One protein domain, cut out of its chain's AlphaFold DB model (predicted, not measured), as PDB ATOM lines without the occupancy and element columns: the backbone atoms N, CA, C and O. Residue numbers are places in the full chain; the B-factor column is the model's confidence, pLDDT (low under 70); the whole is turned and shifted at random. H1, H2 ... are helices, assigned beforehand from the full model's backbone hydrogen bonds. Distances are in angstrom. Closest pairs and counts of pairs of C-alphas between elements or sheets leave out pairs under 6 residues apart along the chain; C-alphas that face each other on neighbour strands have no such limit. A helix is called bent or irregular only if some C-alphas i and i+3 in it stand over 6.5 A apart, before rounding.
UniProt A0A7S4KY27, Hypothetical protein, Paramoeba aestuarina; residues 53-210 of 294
ATOM      1  N   ALA A  53     173.895 223.905 132.781       69.06
ATOM      2  CA  ALA A  53     174.648 223.883 134.035       69.06
ATOM      3  C   ALA A  53     175.509 222.620 134.200       69.06
ATOM      4  O   ALA A  53     176.645 222.709 134.671       69.06
ATOM      5  N   ASP A  54     174.993 221.457 133.802       68.12
ATOM      6  CA  ASP A  54     175.735 220.199 133.862       68.12
ATOM      7  C   ASP A  54     176.831 220.151 132.803       68.12
ATOM      8  O   ASP A  54     177.945 219.723 133.099       68.12
ATOM      9  N   PHE A  55     176.552 220.638 131.593       74.38
ATOM     10  CA  PHE A  55     177.559 220.721 130.542       74.38
ATOM     11  C   PHE A  55     178.667 221.725 130.901       74.38
ATOM     12  O   PHE A  55     179.836 221.349 130.957       74.38
ATOM     13  N   ASP A  56     178.309 222.961 131.252       74.50
ATOM     14  CA  ASP A  56     179.218 224.066 131.593       74.50
ATOM     15  C   ASP A  56     180.064 223.764 132.837       74.50
ATOM     16  O   ASP A  56     181.194 224.240 132.975       74.50
ATOM     17  N   LYS A  57     179.559 222.936 133.761       72.38
ATOM     18  CA  LYS A  57     180.333 222.467 134.917       72.38
ATOM     19  C   LYS A  57     181.612 221.748 134.484       72.38
ATOM     20  O   LYS A  57     182.663 221.941 135.113       72.38
ATOM     21  N   PHE A  58     181.513 220.925 133.442       68.12
ATOM     22  CA  PHE A  58     182.621 220.125 132.922       68.12
ATOM     23  C   PHE A  58     183.315 220.784 131.722       68.12
ATOM     24  O   PHE A  58     184.520 220.600 131.563       68.12
ATOM     25  N   PHE A  59     182.595 221.589 130.938       74.81
ATOM     26  CA  PHE A  59     183.054 222.182 129.681       74.81
ATOM     27  C   PHE A  59     182.665 223.673 129.551       74.81
ATOM     28  O   PHE A  59     181.963 224.040 128.613       74.81
ATOM     29  N   PRO A  60     183.126 224.564 130.451       69.44
ATOM     30  CA  PRO A  60     182.706 225.973 130.463       69.44
ATOM     31  C   PRO A  60     183.151 226.765 129.221       69.44
ATOM     32  O   PRO A  60     182.521 227.757 128.865       69.44
ATOM     33  N   ASP A  61     184.231 226.326 128.570       71.56
ATOM     34  CA  ASP A  61     184.838 227.001 127.415       71.56
ATOM     35  C   ASP A  61     184.461 226.344 126.075       71.56
ATOM     36  O   ASP A  61     184.945 226.747 125.016       71.56
ATOM     37  N   ILE A  62     183.616 225.307 126.103       71.25
ATOM     38  CA  ILE A  62     183.187 224.577 124.910       71.25
ATOM     39  C   ILE A  62     181.719 224.897 124.678       71.25
ATOM     40  O   ILE A  62     180.879 224.678 125.540       71.25
ATOM     41  N   GLN A  63     181.387 225.397 123.492       68.62
ATOM     42  CA  GLN A  63     179.989 225.585 123.134       68.62
ATOM     43  C   GLN A  63     179.341 224.215 122.906       68.62
ATOM     44  O   GLN A  63     179.846 223.426 122.103       68.62
ATOM     45  N   MET A  64     178.231 223.936 123.597       65.00
ATOM     46  CA  MET A  64     177.512 222.668 123.467       65.00
ATOM     47  C   MET A  64     177.152 222.406 121.991       65.00
ATOM     48  O   MET A  64     176.392 223.187 121.404       65.00
ATOM     49  N   PRO A  65     177.659 221.321 121.372       63.06
ATOM     50  CA  PRO A  65     177.269 220.947 120.022       63.06
ATOM     51  C   PRO A  65     175.782 220.586 120.025       63.06
ATOM     52  O   PRO A  65     175.345 219.678 120.727       63.06
ATOM     53  N   SER A  66     174.977 221.319 119.263       56.12
ATOM     54  CA  SER A  66     173.511 221.271 119.324       56.12
ATOM     55  C   SER A  66     172.869 220.023 118.696       56.12
ATOM     56  O   SER A  66     171.648 219.991 118.553       56.12
ATOM     57  N   SER A  67     173.644 219.005 118.303       64.25
ATOM     58  CA  SER A  67     173.166 217.954 117.397       64.25
ATOM     59  C   SER A  67     172.690 216.654 118.056       64.25
ATOM     60  O   SER A  67     171.837 216.002 117.459       64.25
ATOM     61  N   ASN A  68     173.171 216.249 119.245       77.25
ATOM     62  CA  ASN A  68     172.728 214.979 119.858       77.25
ATOM     63  C   ASN A  68     172.852 214.934 121.397       77.25
ATOM     64  O   ASN A  68     173.950 214.845 121.949       77.25
ATOM     65  N   LEU A  69     171.707 214.916 122.092       83.62
ATOM     66  CA  LEU A  69     171.610 214.845 123.556       83.62
ATOM     67  C   LEU A  69     172.340 213.633 124.150       83.62
ATOM     68  O   LEU A  69     173.024 213.751 125.165       83.62
ATOM     69  N   ARG A  70     172.207 212.463 123.520       87.75
ATOM     70  CA  ARG A  70     172.797 211.226 124.037       87.75
ATOM     71  C   ARG A  70     174.313 211.277 124.028       87.75
ATOM     72  O   ARG A  70     174.958 210.848 124.978       87.75
ATOM     73  N   GLU A  71     174.886 211.813 122.961       87.56
ATOM     74  CA  GLU A  71     176.334 211.929 122.824       87.56
ATOM     75  C   GLU A  71     176.904 212.899 123.864       87.56
ATOM     76  O   GLU A  71     177.941 212.612 124.464       87.56
ATOM     77  N   MET A  72     176.175 213.983 124.161       85.81
ATOM     78  CA  MET A  72     176.517 214.893 125.259       85.81
ATOM     79  C   MET A  72     176.402 214.219 126.626       85.81
ATOM     80  O   MET A  72     177.295 214.372 127.457       85.81
ATOM     81  N   ALA A  73     175.358 213.418 126.853       89.69
ATOM     82  CA  ALA A  73     175.213 212.651 128.087       89.69
ATOM     83  C   ALA A  73     176.376 211.659 128.277       89.69
ATOM     84  O   ALA A  73     176.909 211.549 129.380       89.69
ATOM     85  N   TYR A  74     176.834 210.989 127.211       91.19
ATOM     86  CA  TYR A  74     178.029 210.138 127.257       91.19
ATOM     87  C   TYR A  74     179.299 210.925 127.561       91.19
ATOM     88  O   TYR A  74     180.114 210.468 128.362       91.19
ATOM     89  N   LEU A  75     179.475 212.094 126.943       87.75
ATOM     90  CA  LEU A  75     180.624 212.963 127.183       87.75
ATOM     91  C   LEU A  75     180.692 213.380 128.661       87.75
ATOM     92  O   LEU A  75     181.720 213.184 129.317       87.75
ATOM     93  N   VAL A  76     179.577 213.877 129.204       87.31
ATOM     94  CA  VAL A  76     179.455 214.283 130.611       87.31
ATOM     95  C   VAL A  76     179.645 213.093 131.552       87.31
ATOM     96  O   VAL A  76     180.418 213.187 132.505       87.31
ATOM     97  N   ALA A  77     179.019 211.946 131.275       89.62
ATOM     98  CA  ALA A  77     179.164 210.754 132.107       89.62
ATOM     99  C   ALA A  77     180.611 210.237 132.124       89.62
ATOM    100  O   ALA A  77     181.143 209.925 133.192       89.62
ATOM    101  N   PHE A  78     181.267 210.179 130.960       87.88
ATOM    102  CA  PHE A  78     182.628 209.670 130.820       87.88
ATOM    103  C   PHE A  78     183.645 210.552 131.546       87.88
ATOM    104  O   PHE A  78     184.383 210.065 132.406       87.88
ATOM    105  N   TYR A  79     183.661 211.858 131.266       84.56
ATOM    106  CA  TYR A  79     184.587 212.776 131.930       84.56
ATOM    107  C   TYR A  79     184.206 213.016 133.397       84.56
ATOM    108  O   TYR A  79     185.087 213.098 134.255       84.56
ATOM    109  N   GLY A  80     182.921 213.010 133.741       82.12
ATOM    110  CA  GLY A  80     182.467 213.082 135.129       82.12
ATOM    111  C   GLY A  80     182.902 211.885 135.985       82.12
ATOM    112  O   GLY A  80     182.988 212.009 137.206       82.12
ATOM    113  N   LEU A  81     183.177 210.724 135.378       82.12
ATOM    114  CA  LEU A  81     183.717 209.544 136.066       82.12
ATOM    115  C   LEU A  81     185.246 209.524 136.089       82.12
ATOM    116  O   LEU A  81     185.837 209.153 137.098       82.12
ATOM    117  N   ARG A  82     185.887 209.900 134.981       76.75
ATOM    118  CA  ARG A  82     187.333 209.728 134.792       76.75
ATOM    119  C   ARG A  82     188.170 210.830 135.432       76.75
ATOM    120  O   ARG A  82     189.320 210.593 135.786       76.75
ATOM    121  N   SER A  83     187.608 212.026 135.552       60.78
ATOM    122  CA  SER A  83     188.397 213.211 135.888       60.78
ATOM    123  C   SER A  83     188.373 213.571 137.371       60.78
ATOM    124  O   SER A  83     189.112 214.463 137.764       60.78
ATOM    125  N   GLU A  84     187.488 212.988 138.190       59.97
ATOM    126  CA  GLU A  84     187.138 213.543 139.519       59.97
ATOM    127  C   GLU A  84     186.851 215.071 139.479       59.97
ATOM    128  O   GLU A  84     186.983 215.771 140.478       59.97
ATOM    129  N   GLY A  85     186.485 215.619 138.310       53.97
ATOM    130  CA  GLY A  85     186.336 217.062 138.075       53.97
ATOM    131  C   GLY A  85     187.601 217.837 137.662       53.97
ATOM    132  O   GLY A  85     187.535 219.060 137.559       53.97
ATOM    133  N   LYS A  86     188.745 217.187 137.405       57.22
ATOM    134  CA  LYS A  86     189.971 217.835 136.898       57.22
ATOM    135  C   LYS A  86     189.880 218.093 135.391       57.22
ATOM    136  O   LYS A  86     189.611 217.185 134.616       57.22
ATOM    137  N   ARG A  87     190.099 219.345 134.984       60.00
ATOM    138  CA  ARG A  87     189.765 219.872 133.645       60.00
ATOM    139  C   ARG A  87     190.852 219.669 132.582       60.00
ATOM    140  O   ARG A  87     190.580 219.822 131.398       60.00
ATOM    141  N   ASP A  88     192.059 219.284 132.985       57.69
ATOM    142  CA  ASP A  88     193.267 219.513 132.178       57.69
ATOM    143  C   ASP A  88     193.570 218.436 131.111       57.69
ATOM    144  O   ASP A  88     194.640 218.450 130.507       57.69
ATOM    145  N   SER A  89     192.660 217.490 130.845       63.41
ATOM    146  CA  SER A  89     192.879 216.407 129.864       63.41
ATOM    147  C   SER A  89     191.640 216.041 129.035       63.41
ATOM    148  O   SER A  89     191.425 214.884 128.660       63.41
ATOM    149  N   ILE A  90     190.803 217.037 128.742       73.94
ATOM    150  CA  ILE A  90     189.601 216.853 127.931       73.94
ATOM    151  C   ILE A  90     189.956 216.990 126.445       73.94
ATOM    152  O   ILE A  90     190.210 218.083 125.950       73.94
ATOM    153  N   ASP A  91     189.923 215.871 125.724       80.44
ATOM    154  CA  ASP A  91     190.061 215.817 124.267       80.44
ATOM    155  C   ASP A  91     188.724 215.405 123.643       80.44
ATOM    156  O   ASP A  91     188.421 214.224 123.449       80.44
ATOM    157  N   VAL A  92     187.905 216.416 123.354       80.69
ATOM    158  CA  VAL A  92     186.568 216.246 122.776       80.69
ATOM    159  C   VAL A  92     186.631 215.630 121.374       80.69
ATOM    160  O   VAL A  92     185.786 214.806 121.025       80.69
ATOM    161  N   GLY A  93     187.654 215.971 120.586       81.75
ATOM    162  CA  GLY A  93     187.833 215.438 119.236       81.75
ATOM    163  C   GLY A  93     188.093 213.934 119.253       81.75
ATOM    164  O   GLY A  93     187.402 213.169 118.575       81.75
ATOM    165  N   ASN A  94     189.029 213.485 120.089       85.19
ATOM    166  CA  ASN A  94     189.290 212.060 120.275       85.19
ATOM    167  C   ASN A  94     188.103 211.335 120.927       85.19
ATOM    168  O   ASN A  94     187.827 210.179 120.589       85.19
ATOM    169  N   PHE A  95     187.369 212.004 121.824       87.06
ATOM    170  CA  PHE A  95     186.175 211.428 122.430       87.06
ATOM    171  C   PHE A  95     185.139 211.039 121.373       87.06
ATOM    172  O   PHE A  95     184.777 209.865 121.288       87.06
ATOM    173  N   PHE A  96     184.711 211.985 120.534       86.69
ATOM    174  CA  PHE A  96     183.727 211.707 119.485       86.69
ATOM    175  C   PHE A  96     184.279 210.781 118.390       86.69
ATOM    176  O   PHE A  96     183.544 209.941 117.877       86.69
ATOM    177  N   GLY A  97     185.572 210.886 118.065       85.62
ATOM    178  CA  GLY A  97     186.191 210.107 116.990       85.62
ATOM    179  C   GLY A  97     186.485 208.641 117.324       85.62
ATOM    180  O   GLY A  97     186.395 207.793 116.438       85.62
ATOM    181  N   SER A  98     186.851 208.311 118.568       88.38
ATOM    182  CA  SER A  98     187.364 206.968 118.896       88.38
ATOM    183  C   SER A  98     186.782 206.332 120.161       88.38
ATOM    184  O   SER A  98     186.682 205.102 120.236       88.38
ATOM    185  N   ILE A  99     186.393 207.139 121.152       89.75
ATOM    186  CA  ILE A  99     185.928 206.648 122.457       89.75
ATOM    187  C   ILE A  99     184.418 206.409 122.430       89.75
ATOM    188  O   ILE A  99     183.958 205.327 122.801       89.75
ATOM    189  N   LEU A 100     183.648 207.390 121.962       90.75
ATOM    190  CA  LEU A 100     182.190 207.358 121.957       90.75
ATOM    191  C   LEU A 100     181.617 206.151 121.196       90.75
ATOM    192  O   LEU A 100     180.746 205.495 121.765       90.75
ATOM    193  N   PRO A 101     182.096 205.772 119.990       92.12
ATOM    194  CA  PRO A 101     181.557 204.606 119.288       92.12
ATOM    195  C   PRO A 101     181.677 203.308 120.097       92.12
ATOM    196  O   PRO A 101     180.759 202.490 120.097       92.12
ATOM    197  N   LYS A 102     182.780 203.138 120.841       93.50
ATOM    198  CA  LYS A 102     183.000 201.965 121.701       93.50
ATOM    199  C   LYS A 102     182.066 201.979 122.907       93.50
ATOM    200  O   LYS A 102     181.460 200.960 123.216       93.50
ATOM    201  N   LEU A 103     181.920 203.140 123.553       93.25
ATOM    202  CA  LEU A 103     181.005 203.294 124.686       93.25
ATOM    203  C   LEU A 103     179.557 203.035 124.276       93.25
ATOM    204  O   LEU A 103     178.851 202.338 124.999       93.25
ATOM    205  N   ARG A 104     179.128 203.560 123.125       92.56
ATOM    206  CA  ARG A 104     177.780 203.356 122.591       92.56
ATOM    207  C   ARG A 104     177.509 201.891 122.275       92.56
ATOM    208  O   ARG A 104     176.514 201.359 122.748       92.56
ATOM    209  N   ALA A 105     178.429 201.217 121.583       92.38
ATOM    210  CA  ALA A 105     178.287 199.797 121.263       92.38
ATOM    211  C   ALA A 105     178.108 198.912 122.512       92.38
ATOM    212  O   ALA A 105     177.369 197.934 122.476       92.38
ATOM    213  N   GLU A 106     178.762 199.257 123.624       92.88
ATOM    214  CA  GLU A 106     178.656 198.503 124.876       92.88
ATOM    215  C   GLU A 106     177.439 198.899 125.733       92.88
ATOM    216  O   GLU A 106     176.875 198.060 126.441       92.88
ATOM    217  N   ASN A 107     177.056 200.180 125.723       95.19
ATOM    218  CA  ASN A 107     176.156 200.738 126.732       95.19
ATOM    219  C   ASN A 107     174.793 201.180 126.197       95.19
ATOM    220  O   ASN A 107     173.901 201.336 127.022       95.19
ATOM    221  N   ASP A 108     174.586 201.378 124.890       93.50
ATOM    222  CA  ASP A 108     173.322 201.942 124.378       93.50
ATOM    223  C   ASP A 108     172.112 201.078 124.769       93.50
ATOM    224  O   ASP A 108     171.114 201.597 125.268       93.50
ATOM    225  N   VAL A 109     172.230 199.752 124.644       93.19
ATOM    226  CA  VAL A 109     171.165 198.815 125.039       93.19
ATOM    227  C   VAL A 109     170.921 198.845 126.550       93.19
ATOM    228  O   VAL A 109     169.778 198.828 126.998       93.19
ATOM    229  N   LYS A 110     171.987 198.941 127.352       95.25
ATOM    230  CA  LYS A 110     171.876 199.030 128.817       95.25
ATOM    231  C   LYS A 110     171.199 200.329 129.241       95.25
ATOM    232  O   LYS A 110     170.360 200.312 130.133       95.25
ATOM    233  N   VAL A 111     171.545 201.446 128.600       94.94
ATOM    234  CA  VAL A 111     170.925 202.755 128.841       94.94
ATOM    235  C   VAL A 111     169.422 202.671 128.591       94.94
ATOM    236  O   VAL A 111     168.645 203.074 129.453       94.94
ATOM    237  N   GLU A 112     169.005 202.104 127.458       93.06
ATOM    238  CA  GLU A 112     167.582 201.952 127.144       93.06
ATOM    239  C   GLU A 112     166.863 200.997 128.089       93.06
ATOM    240  O   GLU A 112     165.777 201.320 128.568       93.06
ATOM    241  N   ALA A 113     167.495 199.883 128.455       94.50
ATOM    242  CA  ALA A 113     166.934 198.969 129.434       94.50
ATOM    243  C   ALA A 113     166.731 199.650 130.800       94.50
ATOM    244  O   ALA A 113     165.649 199.547 131.374       94.50
ATOM    245  N   ILE A 114     167.712 200.409 131.307       94.81
ATOM    246  CA  ILE A 114     167.555 201.165 132.563       94.81
ATOM    247  C   ILE A 114     166.368 202.118 132.460       94.81
ATOM    248  O   ILE A 114     165.516 202.123 133.345       94.81
ATOM    249  N   ARG A 115     166.293 202.911 131.384       93.06
ATOM    250  CA  ARG A 115     165.204 203.877 131.193       93.06
ATOM    251  C   ARG A 115     163.849 203.183 131.138       93.06
ATOM    252  O   ARG A 115     162.914 203.673 131.761       93.06
ATOM    253  N   LEU A 116     163.752 202.051 130.449       93.44
ATOM    254  CA  LEU A 116     162.535 201.255 130.360       93.44
ATOM    255  C   LEU A 116     162.087 200.759 131.742       93.44
ATOM    256  O   LEU A 116     160.990 201.086 132.185       93.44
ATOM    257  N   PHE A 117     162.940 200.018 132.453       94.12
ATOM    258  CA  PHE A 117     162.574 199.437 133.749       94.12
ATOM    259  C   PHE A 117     162.329 200.508 134.820       94.12
ATOM    260  O   PHE A 117     161.353 200.416 135.568       94.12
ATOM    261  N   TYR A 118     163.147 201.561 134.859       92.88
ATOM    262  CA  TYR A 118     163.001 202.650 135.825       92.88
ATOM    263  C   TYR A 118     161.709 203.457 135.619       92.88
ATOM    264  O   TYR A 118     160.954 203.679 136.567       92.88
ATOM    265  N   ASN A 119     161.398 203.864 134.383       91.56
ATOM    266  CA  ASN A 119     160.177 204.630 134.109       91.56
ATOM    267  C   ASN A 119     158.899 203.800 134.305       91.56
ATOM    268  O   ASN A 119     157.864 204.355 134.667       91.56
ATOM    269  N   CYS A 120     158.954 202.483 134.087       90.88
ATOM    270  CA  CYS A 120     157.790 201.607 134.234       90.88
ATOM    271  C   CYS A 120     157.507 201.162 135.680       90.88
ATOM    272  O   CYS A 120     156.399 200.708 135.955       90.88
ATOM    273  N   SER A 121     158.477 201.267 136.593       87.44
ATOM    274  CA  SER A 121     158.366 200.763 137.978       87.44
ATOM    275  C   SER A 121     158.092 201.838 139.029       87.44
ATOM    276  O   SER A 121     157.769 201.511 140.169       87.44
ATOM    277  N   THR A 122     158.223 203.114 138.672       82.44
ATOM    278  CA  THR A 122     158.224 204.228 139.627       82.44
ATOM    279  C   THR A 122     156.839 204.834 139.832       82.44
ATOM    280  O   THR A 122     156.296 204.762 140.932       82.44
ATOM    281  N   ASP A 123     156.266 205.443 138.794       88.81
ATOM    282  CA  ASP A 123     154.968 206.114 138.866       88.81
ATOM    283  C   ASP A 123     154.258 206.165 137.499       88.81
ATOM    284  O   ASP A 123     154.868 206.145 136.428       88.81
ATOM    285  N   ILE A 124     152.930 206.274 137.541       89.06
ATOM    286  CA  ILE A 124     152.051 206.343 136.370       89.06
ATOM    287  C   ILE A 124     152.380 207.544 135.476       89.06
ATOM    288  O   ILE A 124     152.241 207.459 134.254       89.06
ATOM    289  N   GLN A 125     152.808 208.676 136.036       88.00
ATOM    290  CA  GLN A 125     153.162 209.828 135.200       88.00
ATOM    291  C   GLN A 125     154.467 209.601 134.434       88.00
ATOM    292  O   GLN A 125     154.619 210.107 133.320       88.00
ATOM    293  N   TRP A 126     155.377 208.803 134.994       88.19
ATOM    294  CA  TRP A 126     156.667 208.485 134.386       88.19
ATOM    295  C   TRP A 126     156.501 207.516 133.224       88.19
ATOM    296  O   TRP A 126     157.016 207.782 132.141       88.19
ATOM    297  N   ILE A 127     155.690 206.464 133.380       91.44
ATOM    298  CA  ILE A 127     155.409 205.547 132.268       91.44
ATOM    299  C   ILE A 127     154.675 206.252 131.119       91.44
ATOM    300  O   ILE A 127     155.017 206.039 129.959       91.44
ATOM    301  N   ARG A 128     153.719 207.145 131.416       90.50
ATOM    302  CA  ARG A 128     153.026 207.940 130.385       90.50
ATOM    303  C   ARG A 128     153.993 208.838 129.632       90.50
ATOM    304  O   ARG A 128     153.997 208.831 128.407       90.50
ATOM    305  N   GLN A 129     154.840 209.561 130.364       87.25
ATOM    306  CA  GLN A 129     155.875 210.406 129.774       87.25
ATOM    307  C   GLN A 129     156.823 209.607 128.887       87.25
ATOM    308  O   GLN A 129     157.154 210.039 127.789       87.25
ATOM    309  N   TYR A 130     157.272 208.458 129.380       89.88
ATOM    310  CA  TYR A 130     158.193 207.601 128.662       89.88
ATOM    311  C   TYR A 130     157.571 207.073 127.367       89.88
ATOM    312  O   TYR A 130     158.213 207.105 126.320       89.88
ATOM    313  N   ILE A 131     156.298 206.665 127.414       90.44
ATOM    314  CA  ILE A 131     155.541 206.271 126.225       90.44
ATOM    315  C   ILE A 131     155.456 207.438 125.237       90.44
ATOM    316  O   ILE A 131     155.876 207.267 124.100       90.44
ATOM    317  N   GLU A 132     154.997 208.618 125.663       88.06
ATOM    318  CA  GLU A 132     154.906 209.812 124.806       88.06
ATOM    319  C   GLU A 132     156.243 210.150 124.134       88.06
ATOM    320  O   GLU A 132     156.288 210.431 122.937       88.06
ATOM    321  N   GLU A 133     157.345 210.080 124.885       86.19
ATOM    322  CA  GLU A 133     158.683 210.335 124.357       86.19
ATOM    323  C   GLU A 133     159.087 209.314 123.287       86.19
ATOM    324  O   GLU A 133     159.629 209.700 122.251       86.19
ATOM    325  N   LYS A 134     158.843 208.022 123.531       87.19
ATOM    326  CA  LYS A 134     159.308 206.930 122.664       87.19
ATOM    327  C   LYS A 134     158.460 206.716 121.424       87.19
ATOM    328  O   LYS A 134     158.990 206.326 120.385       87.19
ATOM    329  N   THR A 135     157.161 206.955 121.519       86.12
ATOM    330  CA  THR A 135     156.233 206.773 120.399       86.12
ATOM    331  C   THR A 135     155.936 208.077 119.666       86.12
ATOM    332  O   THR A 135     155.342 208.043 118.592       86.12
ATOM    333  N   GLY A 136     156.360 209.224 120.209       81.88
ATOM    334  CA  GLY A 136     156.113 210.540 119.622       81.88
ATOM    335  C   GLY A 136     154.666 211.012 119.770       81.88
ATOM    336  O   GLY A 136     154.241 211.913 119.043       81.88
ATOM    337  N   LEU A 137     153.897 210.415 120.686       83.31
ATOM    338  CA  LEU A 137     152.529 210.846 120.959       83.31
ATOM    339  C   LEU A 137     152.526 212.265 121.529       83.31
ATOM    340  O   LEU A 137     153.326 212.612 122.399       83.31
ATOM    341  N   SER A 138     151.585 213.084 121.060       81.00
ATOM    342  CA  SER A 138     151.407 214.441 121.576       81.00
ATOM    343  C   SER A 138     150.900 214.439 123.017       81.00
ATOM    344  O   SER A 138     151.363 215.243 123.824       81.00
ATOM    345  N   GLU A 139     149.953 213.546 123.328       83.88
ATOM    346  CA  GLU A 139     149.402 213.361 124.668       83.88
ATOM    347  C   GLU A 139     148.776 211.970 124.820       83.88
ATOM    348  O   GLU A 139     147.905 211.565 124.045       83.88
ATOM    349  N   PHE A 140     149.180 211.255 125.867       87.25
ATOM    350  CA  PHE A 140     148.719 209.900 126.159       87.25
ATOM    351  C   PHE A 140     147.198 209.829 126.352       87.25
ATOM    352  O   PHE A 140     146.554 208.907 125.864       87.25
ATOM    353  N   MET A 141     146.600 210.827 127.013       89.56
ATOM    354  CA  MET A 141     145.167 210.836 127.352       89.56
ATOM    355  C   MET A 141     144.234 210.979 126.147       89.56
ATOM    356  O   MET A 141     143.072 210.592 126.227       89.56
ATOM    357  N   HIS A 142     144.730 211.530 125.039       89.31
ATOM    358  CA  HIS A 142     143.967 211.673 123.798       89.31
ATOM    359  C   HIS A 142     144.218 210.516 122.820       89.31
ATOM    360  O   HIS A 142     143.651 210.497 121.727       89.31
ATOM    361  N   THR A 143     145.062 209.553 123.198       88.75
ATOM    362  CA  THR A 143     145.397 208.394 122.369       88.75
ATOM    363  C   THR A 143     144.334 207.300 122.543       88.75
ATOM    364  O   THR A 143     143.956 207.005 123.676       88.75
ATOM    365  N   PRO A 144     143.831 206.667 121.465       90.81
ATOM    366  CA  PRO A 144     142.832 205.603 121.576       90.81
ATOM    367  C   PRO A 144     143.314 204.396 122.398       90.81
ATOM    368  O   PRO A 144     144.424 203.905 122.195       90.81
ATOM    369  N   ASP A 145     142.438 203.816 123.225       91.06
ATOM    370  CA  ASP A 145     142.759 202.659 124.086       91.06
ATOM    371  C   ASP A 145     143.359 201.471 123.322       91.06
ATOM    372  O   ASP A 145     144.247 200.767 123.811       91.06
ATOM    373  N   LYS A 146     142.886 201.244 122.092       87.94
ATOM    374  CA  LYS A 146     143.383 200.173 121.222       87.94
ATOM    375  C   LYS A 146     144.855 200.377 120.846       87.94
ATOM    376  O   LYS A 146     145.609 199.413 120.757       87.94
ATOM    377  N   GLU A 147     145.253 201.624 120.627       88.19
ATOM    378  CA  GLU A 147     146.628 202.001 120.319       88.19
ATOM    379  C   GLU A 147     147.508 201.961 121.571       88.19
ATOM    380  O   GLU A 147     148.607 201.416 121.526       88.19
ATOM    381  N   ILE A 148     146.992 202.416 122.717       90.69
ATOM    382  CA  ILE A 148     147.673 202.271 124.010       90.69
ATOM    383  C   ILE A 148     147.956 200.793 124.305       90.69
ATOM    384  O   ILE A 148     149.077 200.439 124.661       90.69
ATOM    385  N   THR A 149     146.964 199.918 124.114       90.94
ATOM    386  CA  THR A 149     147.103 198.468 124.349       90.94
ATOM    387  C   THR A 149     148.222 197.872 123.499       90.94
ATOM    388  O   THR A 149     149.035 197.101 124.000       90.94
ATOM    389  N   LEU A 150     148.300 198.271 122.230       89.00
ATOM    390  CA  LEU A 150     149.361 197.850 121.323       89.00
ATOM    391  C   LEU A 150     150.744 198.327 121.785       89.00
ATOM    392  O   LEU A 150     151.688 197.542 121.801       89.00
ATOM    393  N   ILE A 151     150.872 199.600 122.163       90.69
ATOM    394  CA  ILE A 151     152.139 200.164 122.647       90.69
ATOM    395  C   ILE A 151     152.606 199.415 123.896       90.69
ATOM    396  O   ILE A 151     153.778 199.060 124.000       90.69
ATOM    397  N   VAL A 152     151.685 199.134 124.820       92.00
ATOM    398  CA  VAL A 152     151.971 198.354 126.030       92.00
ATOM    399  C   VAL A 152     152.380 196.924 125.677       92.00
ATOM    400  O   VAL A 152     153.311 196.398 126.276       92.00
ATOM    401  N   GLU A 153     151.747 196.293 124.686       90.88
ATOM    402  CA  GLU A 153     152.146 194.961 124.226       90.88
ATOM    403  C   GLU A 153     153.581 194.952 123.678       90.88
ATOM    404  O   GLU A 153     154.364 194.066 124.026       90.88
ATOM    405  N   VAL A 154     153.955 195.942 122.861       90.81
ATOM    406  CA  VAL A 154     155.329 196.082 122.347       90.81
ATOM    407  C   VAL A 154     156.313 196.349 123.488       90.81
ATOM    408  O   VAL A 154     157.366 195.721 123.544       90.81
ATOM    409  N   LEU A 155     155.950 197.215 124.436       92.38
ATOM    410  CA  LEU A 155     156.752 197.501 125.625       92.38
ATOM    411  C   LEU A 155     157.021 196.224 126.436       92.38
ATOM    412  O   LEU A 155     158.163 195.947 126.795       92.38
ATOM    413  N   LEU A 156     155.992 195.408 126.680       93.31
ATOM    414  CA  LEU A 156     156.126 194.138 127.401       93.31
ATOM    415  C   LEU A 156     156.963 193.112 126.626       93.31
ATOM    416  O   LEU A 156     157.735 192.371 127.238       93.31
ATOM    417  N   LYS A 157     156.840 193.066 125.292       92.62
ATOM    418  CA  LYS A 157     157.693 192.225 124.437       92.62
ATOM    419  C   LYS A 157     159.159 192.637 124.539       92.62
ATOM    420  O   LYS A 157     160.006 191.758 124.655       92.62
ATOM    421  N   GLU A 158     159.444 193.936 124.572       92.62
ATOM    422  CA  GLU A 158     160.806 194.447 124.737       92.62
ATOM    423  C   GLU A 158     161.368 194.127 126.130       92.62
ATOM    424  O   GLU A 158     162.485 193.630 126.249       92.62
ATOM    425  N   MET A 159     160.577 194.302 127.195       94.62
ATOM    426  CA  MET A 159     160.987 193.884 128.544       94.62
ATOM    427  C   MET A 159     161.304 192.383 128.594       94.62
ATOM    428  O   MET A 159     162.296 191.971 129.194       94.62
ATOM    429  N   LEU A 160     160.481 191.556 127.941       94.75
ATOM    430  CA  LEU A 160     160.698 190.115 127.857       94.75
ATOM    431  C   LEU A 160     161.954 189.768 127.048       94.75
ATOM    432  O   LEU A 160     162.691 188.869 127.450       94.75
ATOM    433  N   HIS A 161     162.189 190.462 125.932       94.12
ATOM    434  CA  HIS A 161     163.401 190.338 125.124       94.12
ATOM    435  C   HIS A 161     164.639 190.648 125.971       94.12
ATOM    436  O   HIS A 161     165.547 189.823 126.040       94.12
ATOM    437  N   ILE A 162     164.630 191.757 126.720       94.88
ATOM    438  CA  ILE A 162     165.743 192.137 127.597       94.88
ATOM    439  C   ILE A 162     166.027 191.057 128.648       94.88
ATOM    440  O   ILE A 162     167.176 190.660 128.837       94.88
ATOM    441  N   VAL A 163     164.987 190.559 129.320       95.81
ATOM    442  CA  VAL A 163     165.130 189.546 130.379       95.81
ATOM    443  C   VAL A 163     165.632 188.205 129.838       95.81
ATOM    444  O   VAL A 163     166.352 187.504 130.545       95.81
ATOM    445  N   LYS A 164     165.256 187.829 128.611       95.94
ATOM    446  CA  LYS A 164     165.632 186.538 128.015       95.94
ATOM    447  C   LYS A 164     166.990 186.554 127.330       95.94
ATOM    448  O   LYS A 164     167.748 185.599 127.482       95.94
ATOM    449  N   ASP A 165     167.276 187.606 126.574       95.38
ATOM    450  CA  ASP A 165     168.387 187.601 125.622       95.38
ATOM    451  C   ASP A 165     169.659 188.209 126.222       95.38
ATOM    452  O   ASP A 165     170.764 187.925 125.756       95.38
ATOM    453  N   TYR A 166     169.534 188.986 127.305       95.50
ATOM    454  CA  TYR A 166     170.669 189.581 128.005       95.50
ATOM    455  C   TYR A 166     170.849 188.956 129.385       95.50
ATOM    456  O   TYR A 166     169.950 188.966 130.222       95.50
ATOM    457  N   SER A 167     172.066 188.488 129.670       95.00
ATOM    458  CA  SER A 167     172.404 187.823 130.939       95.00
ATOM    459  C   SER A 167     172.175 188.695 132.179       95.00
ATOM    460  O   SER A 167     172.001 188.178 133.278       95.00
ATOM    461  N   TRP A 168     172.191 190.016 132.011       95.12
ATOM    462  CA  TRP A 168     171.965 191.001 133.065       95.12
ATOM    463  C   TRP A 168     170.495 191.442 133.186       95.12
ATOM    464  O   TRP A 168     170.143 192.128 134.145       95.12
ATOM    465  N   GLY A 169     169.624 191.055 132.248       94.81
ATOM    466  CA  GLY A 169     168.235 191.523 132.180       94.81
ATOM    467  C   GLY A 169     167.390 191.095 133.379       94.81
ATOM    468  O   GLY A 169     166.630 191.893 133.921       94.81
ATOM    469  N   GLU A 170     167.569 189.862 133.858       94.69
ATOM    470  CA  GLU A 170     166.851 189.366 135.039       94.69
ATOM    471  C   GLU A 170     167.256 190.110 136.322       94.69
ATOM    472  O   GLU A 170     166.415 190.383 137.179       94.69
ATOM    473  N   GLN A 171     168.542 190.445 136.465       94.81
ATOM    474  CA  GLN A 171     169.033 191.200 137.620       94.81
ATOM    475  C   GLN A 171     168.510 192.635 137.591       94.81
ATOM    476  O   GLN A 171     168.020 193.113 138.610       94.81
ATOM    477  N   LEU A 172     168.517 193.272 136.415       95.12
ATOM    478  CA  LEU A 172     167.961 194.610 136.217       95.12
ATOM    479  C   LEU A 172     166.487 194.693 136.610       95.12
ATOM    480  O   LEU A 172     166.084 195.616 137.307       95.12
ATOM    481  N   ALA A 173     165.686 193.714 136.182       94.31
ATOM    482  CA  ALA A 173     164.257 193.681 136.468       94.31
ATOM    483  C   ALA A 173     163.943 193.579 137.973       94.31
ATOM    484  O   ALA A 173     162.837 193.912 138.394       94.31
ATOM    485  N   LYS A 174     164.904 193.115 138.783       93.94
ATOM    486  CA  LYS A 174     164.790 193.018 140.247       93.94
ATOM    487  C   LYS A 174     165.272 194.277 140.969       93.94
ATOM    488  O   LYS A 174     165.034 194.387 142.169       93.94
ATOM    489  N   CYS A 175     165.950 195.197 140.285       93.44
ATOM    490  CA  CYS A 175     166.444 196.428 140.890       93.44
ATOM    491  C   CYS A 175     165.279 197.342 141.288       93.44
ATOM    492  O   CYS A 175     164.396 197.646 140.483       93.44
ATOM    493  N   VAL A 176     165.312 197.834 142.525       89.19
ATOM    494  CA  VAL A 176     164.316 198.768 143.075       89.19
ATOM    495  C   VAL A 176     164.957 200.121 143.370       89.19
ATOM    496  O   VAL A 176     164.317 201.164 143.241       89.19
ATOM    497  N   THR A 177     166.234 200.130 143.750       90.06
ATOM    498  CA  THR A 177     166.952 201.350 144.127       90.06
ATOM    499  C   THR A 177     167.928 201.796 143.046       90.06
ATOM    500  O   THR A 177     168.548 200.982 142.369       90.06
ATOM    501  N   LEU A 178     168.127 203.112 142.915       91.75
ATOM    502  CA  LEU A 178     169.074 203.691 141.953       91.75
ATOM    503  C   LEU A 178     170.500 203.130 142.099       91.75
ATOM    504  O   LEU A 178     171.184 202.925 141.102       91.75
ATOM    505  N   SER A 179     170.929 202.831 143.328       93.25
ATOM    506  CA  SER A 179     172.224 202.197 143.596       93.25
ATOM    507  C   SER A 179     172.334 200.791 143.006       93.25
ATOM    508  O   SER A 179     173.385 200.444 142.479       93.25
ATOM    509  N   GLU A 180     171.260 199.998 143.050       93.75
ATOM    510  CA  GLU A 180     171.241 198.654 142.455       93.75
ATOM    511  C   GLU A 180     171.298 198.730 140.925       93.75
ATOM    512  O   GLU A 180     172.019 197.952 140.302       93.75
ATOM    513  N   TYR A 181     170.601 199.699 140.317       93.19
ATOM    514  CA  TYR A 181     170.699 199.960 138.877       93.19
ATOM    515  C   TYR A 181     172.133 200.332 138.467       93.19
ATOM    516  O   TYR A 181     172.638 199.827 137.459       93.19
ATOM    517  N   GLU A 182     172.807 201.187 139.246       94.62
ATOM    518  CA  GLU A 182     174.200 201.577 138.996       94.62
ATOM    519  C   GLU A 182     175.166 200.389 139.120       94.62
ATOM    520  O   GLU A 182     176.056 200.230 138.279       94.62
ATOM    521  N   GLU A 183     174.990 199.545 140.141       94.00
ATOM    522  CA  GLU A 183     175.830 198.368 140.380       94.00
ATOM    523  C   GLU A 183     175.634 197.287 139.307       94.00
ATOM    524  O   GLU A 183     176.613 196.739 138.804       94.00
ATOM    525  N   CYS A 184     174.387 197.026 138.904       92.88
ATOM    526  CA  CYS A 184     174.053 195.991 137.927       92.88
ATOM    527  C   CYS A 184     174.521 196.342 136.504       92.88
ATOM    528  O   CYS A 184     175.078 195.497 135.801       92.88
ATOM    529  N   MET A 185     174.317 197.591 136.066       93.31
ATOM    530  CA  MET A 185     174.588 198.001 134.677       93.31
ATOM    531  C   MET A 185     175.940 198.665 134.461       93.31
ATOM    532  O   MET A 185     176.460 198.672 133.340       93.31
ATOM    533  N   GLY A 186     176.511 199.223 135.524       93.31
ATOM    534  CA  GLY A 186     177.719 200.024 135.478       93.31
ATOM    535  C   GLY A 186     177.440 201.526 135.424       93.31
ATOM    536  O   GLY A 186     176.456 202.018 134.866       93.31
ATOM    537  N   LYS A 187     178.389 202.281 135.985       93.44
ATOM    538  CA  LYS A 187     178.254 203.720 136.260       93.44
ATOM    539  C   LYS A 187     178.025 204.582 135.022       93.44
ATOM    540  O   LYS A 187     177.336 205.594 135.103       93.44
ATOM    541  N   VAL A 188     178.624 204.214 133.886       93.12
ATOM    542  CA  VAL A 188     178.507 204.986 132.639       93.12
ATOM    543  C   VAL A 188     177.078 204.903 132.110       93.12
ATOM    544  O   VAL A 188     176.439 205.941 131.957       93.12
ATOM    545  N   ALA A 189     176.561 203.690 131.886       94.62
ATOM    546  CA  ALA A 189     175.202 203.483 131.392       94.62
ATOM    547  C   ALA A 189     174.162 204.122 132.322       94.62
ATOM    548  O   ALA A 189     173.270 204.830 131.860       94.62
ATOM    549  N   PHE A 190     174.329 203.951 133.637       95.38
ATOM    550  CA  PHE A 190     173.434 204.548 134.621       95.38
ATOM    551  C   PHE A 190     173.414 206.082 134.562       95.38
ATOM    552  O   PHE A 190     172.345 206.675 134.434       95.38
ATOM    553  N   ARG A 191     174.580 206.745 134.582       92.75
ATOM    554  CA  ARG A 191     174.639 208.216 134.515       92.75
ATOM    555  C   ARG A 191     174.054 208.764 133.219       92.75
ATOM    556  O   ARG A 191     173.338 209.757 133.255       92.75
ATOM    557  N   VAL A 192     174.323 208.111 132.088       93.50
ATOM    558  CA  VAL A 192     173.742 208.508 130.797       93.50
ATOM    559  C   VAL A 192     172.220 208.386 130.833       93.50
ATOM    560  O   VAL A 192     171.535 209.331 130.453       93.50
ATOM    561  N   ALA A 193     171.682 207.272 131.340       93.19
ATOM    562  CA  ALA A 193     170.240 207.078 131.470       93.19
ATOM    563  C   ALA A 193     169.580 208.167 132.333       93.19
ATOM    564  O   ALA A 193     168.531 208.683 131.951       93.19
ATOM    565  N   MET A 194     170.209 208.553 133.448       91.75
ATOM    566  CA  MET A 194     169.703 209.620 134.318       91.75
ATOM    567  C   MET A 194     169.762 210.997 133.648       91.75
ATOM    568  O   MET A 194     168.762 211.701 133.653       91.75
ATOM    569  N   HIS A 195     170.854 211.351 132.962       89.88
ATOM    570  CA  HIS A 195     170.925 212.615 132.215       89.88
ATOM    571  C   HIS A 195     169.860 212.717 131.110       89.88
ATOM    572  O   HIS A 195     169.287 213.784 130.887       89.88
ATOM    573  N   LEU A 196     169.574 211.608 130.419       89.31
ATOM    574  CA  LEU A 196     168.489 211.553 129.436       89.31
ATOM    575  C   LEU A 196     167.116 211.732 130.091       89.31
ATOM    576  O   LEU A 196     166.246 212.394 129.524       89.31
ATOM    577  N   GLN A 197     166.931 211.153 131.277       87.75
ATOM    578  CA  GLN A 197     165.707 211.296 132.050       87.75
ATOM    579  C   GLN A 197     165.499 212.741 132.512       87.75
ATOM    580  O   GLN A 197     164.430 213.303 132.275       87.75
ATOM    581  N   ASP A 198     166.534 213.359 133.080       85.75
ATOM    582  CA  ASP A 198     166.510 214.742 133.556       85.75
ATOM    583  C   ASP A 198     166.158 215.708 132.416       85.75
ATOM    584  O   ASP A 198     165.231 216.513 132.541       85.75
ATOM    585  N   ALA A 199     166.784 215.535 131.247       83.19
ATOM    586  CA  ALA A 199     166.477 216.299 130.037       83.19
ATOM    587  C   ALA A 199     165.033 216.103 129.524       83.19
ATOM    588  O   ALA A 199     164.464 216.986 128.874       83.19
ATOM    589  N   ALA A 200     164.412 214.946 129.772       79.88
ATOM    590  CA  ALA A 200     163.004 214.722 129.447       79.88
ATOM    591  C   ALA A 200     162.075 215.475 130.410       79.88
ATOM    592  O   ALA A 200     161.100 216.092 129.973       79.88
ATOM    593  N   THR A 201     162.383 215.466 131.707       80.69
ATOM    594  CA  THR A 201     161.665 216.260 132.715       80.69
ATOM    595  C   THR A 201     161.823 217.763 132.511       80.69
ATOM    596  O   THR A 201     160.834 218.484 132.652       80.69
ATOM    597  N   GLU A 202     163.005 218.246 132.126       78.88
ATOM    598  CA  GLU A 202     163.237 219.680 131.935       78.88
ATOM    599  C   GLU A 202     162.457 220.227 130.737       78.88
ATOM    600  O   GLU A 202     161.764 221.228 130.873       78.88
ATOM    601  N   ARG A 203     162.402 219.506 129.608       75.31
ATOM    602  CA  ARG A 203     161.520 219.875 128.480       75.31
ATOM    603  C   ARG A 203     160.063 220.035 128.896       75.31
ATOM    604  O   ARG A 203     159.333 220.864 128.357       75.31
ATOM    605  N   ARG A 204     159.603 219.210 129.835       73.44
ATOM    606  CA  ARG A 204     158.259 219.356 130.387       73.44
ATOM    607  C   ARG A 204     158.185 220.606 131.260       73.44
ATOM    608  O   ARG A 204     157.226 221.353 131.105       73.44
ATOM    609  N   ARG A 205     159.168 220.859 132.128       76.81
ATOM    610  CA  ARG A 205     159.236 222.089 132.933       76.81
ATOM    611  C   ARG A 205     159.213 223.344 132.060       76.81
ATOM    612  O   ARG A 205     158.446 224.242 132.375       76.81
ATOM    613  N   GLU A 206     159.953 223.372 130.955       76.81
ATOM    614  CA  GLU A 206     159.923 224.460 129.969       76.81
ATOM    615  C   GLU A 206     158.508 224.659 129.411       76.81
ATOM    616  O   GLU A 206     157.966 225.752 129.511       76.81
ATOM    617  N   ARG A 207     157.839 223.588 128.951       72.94
ATOM    618  CA  ARG A 207     156.436 223.673 128.490       72.94
ATOM    619  C   ARG A 207     155.475 224.163 129.573       72.94
ATOM    620  O   ARG A 207     154.495 224.828 129.258       72.94
ATOM    621  N   TRP A 208     155.698 223.791 130.833       72.19
ATOM    622  CA  TRP A 208     154.913 224.316 131.951       72.19
ATOM    623  C   TRP A 208     155.206 225.799 132.181       72.19
ATOM    624  O   TRP A 208     154.263 226.563 132.351       72.19
ATOM    625  N   SER A 209     156.475 226.214 132.144       74.81
ATOM    626  CA  SER A 209     156.872 227.622 132.249       74.81
ATOM    627  C   SER A 209     156.229 228.454 131.145       74.81
ATOM    628  O   SER A 209     155.614 229.465 131.448       74.81
ATOM    629  N   ASP A 210     156.265 227.982 129.896       74.25
ATOM    630  CA  ASP A 210     155.648 228.660 128.754       74.25
ATOM    631  C   ASP A 210     154.135 228.843 128.930       74.25
ATOM    632  O   ASP A 210     153.588 229.866 128.524       74.25
TER     633      ASP A 210
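Overview. This is residues 53 to 210 of the 294 residues of the protein "Hypothetical protein" of Paramoeba aestuarina (UniProt A0A7S4KY27). Look first at H3, a long bent helix that makes a spine for the domain, with H8 crossing its second arm, H3b, just past the bend and running out between two groups of helices. On one side of H8, H2 packs on the first arm, H3a, with H1 on H2; on the other side, H4, H5, H6 and H7 gather round H3b, while residues 205 to 210 of H8 stick out. The printed part has 158 residues with eight named helices, H1 to H8 in chain order, and no named strand: the class is all helix. It is compact, with a radius of gyration of the C-alphas of 17.1 A, and spans 54 by 44 by 27 A.

Arrangement. Start at H3, residues 92 to 122, the hub, touching six other helices. By its hydrogen bonds it was assigned as one helix, but it is bent, C-alphas 106 and 109 being 7.5 A apart; its arms H3a, residues 92 to 106, and H3b, residues 109 to 122, stand at a steep tilt of 68 degrees, only just short of about perpendicular. H3a is itself irregular, with C-alphas 97 and 100 6.9 A apart. H8, residues 187 to 210, touches H3b at a steep tilt of 55 degrees, the same way; their closest C-alphas, Val 111 and Ala 189, are 5.0 A apart. H2, residues 69 to 82, touches H8, closest at the C-alphas of Ala 73 and Val 192, 5.2 A. With residues 71 to 75 alone H2 also touches H3a, about perpendicular at 83 degrees, closest at the C-alphas of Tyr 74 and Leu 100, 7.3 A. H1, residues 53 to 58, touches H2, closest at the C-alphas of Phe 55 and Val 76, 6.7 A. H3b and H4, residues 124 to 135, form a helical hairpin, closest at the C-alphas of Cys 120 and Ile 127, 5.0 A. H5, residues 145 to 165, touches H3b, closest at the C-alphas of Ala 113 and Ile 162, 7.2 A. H6, residues 169 to 174, and H7, residues 178 to 185, form another helical hairpin, at 16 degrees. Every O i to N i+4 pair is within hydrogen-bond range in H2, H3b, H4, H5, H7 and H8, against 1 of 2 in H1, 8 of 11 in H3a and 1 of 2 in H6.

Along the chain. Find C-alpha 92 at (186.568, 216.246, 122.776), where H3a begins; H8 runs 34.5 A to C-alpha 210 at (155.648, 228.660, 128.754), and H5 is 29.8 A long.

Size, cuts and confidence. The C-alphas farthest apart, Asp 88 and Lys 146, are 54.6 A apart. The printed part has no cut and no long link. Mean pLDDT of the printed part is 85.7, with residues 63 to 67 and 83 to 89 among those under 70.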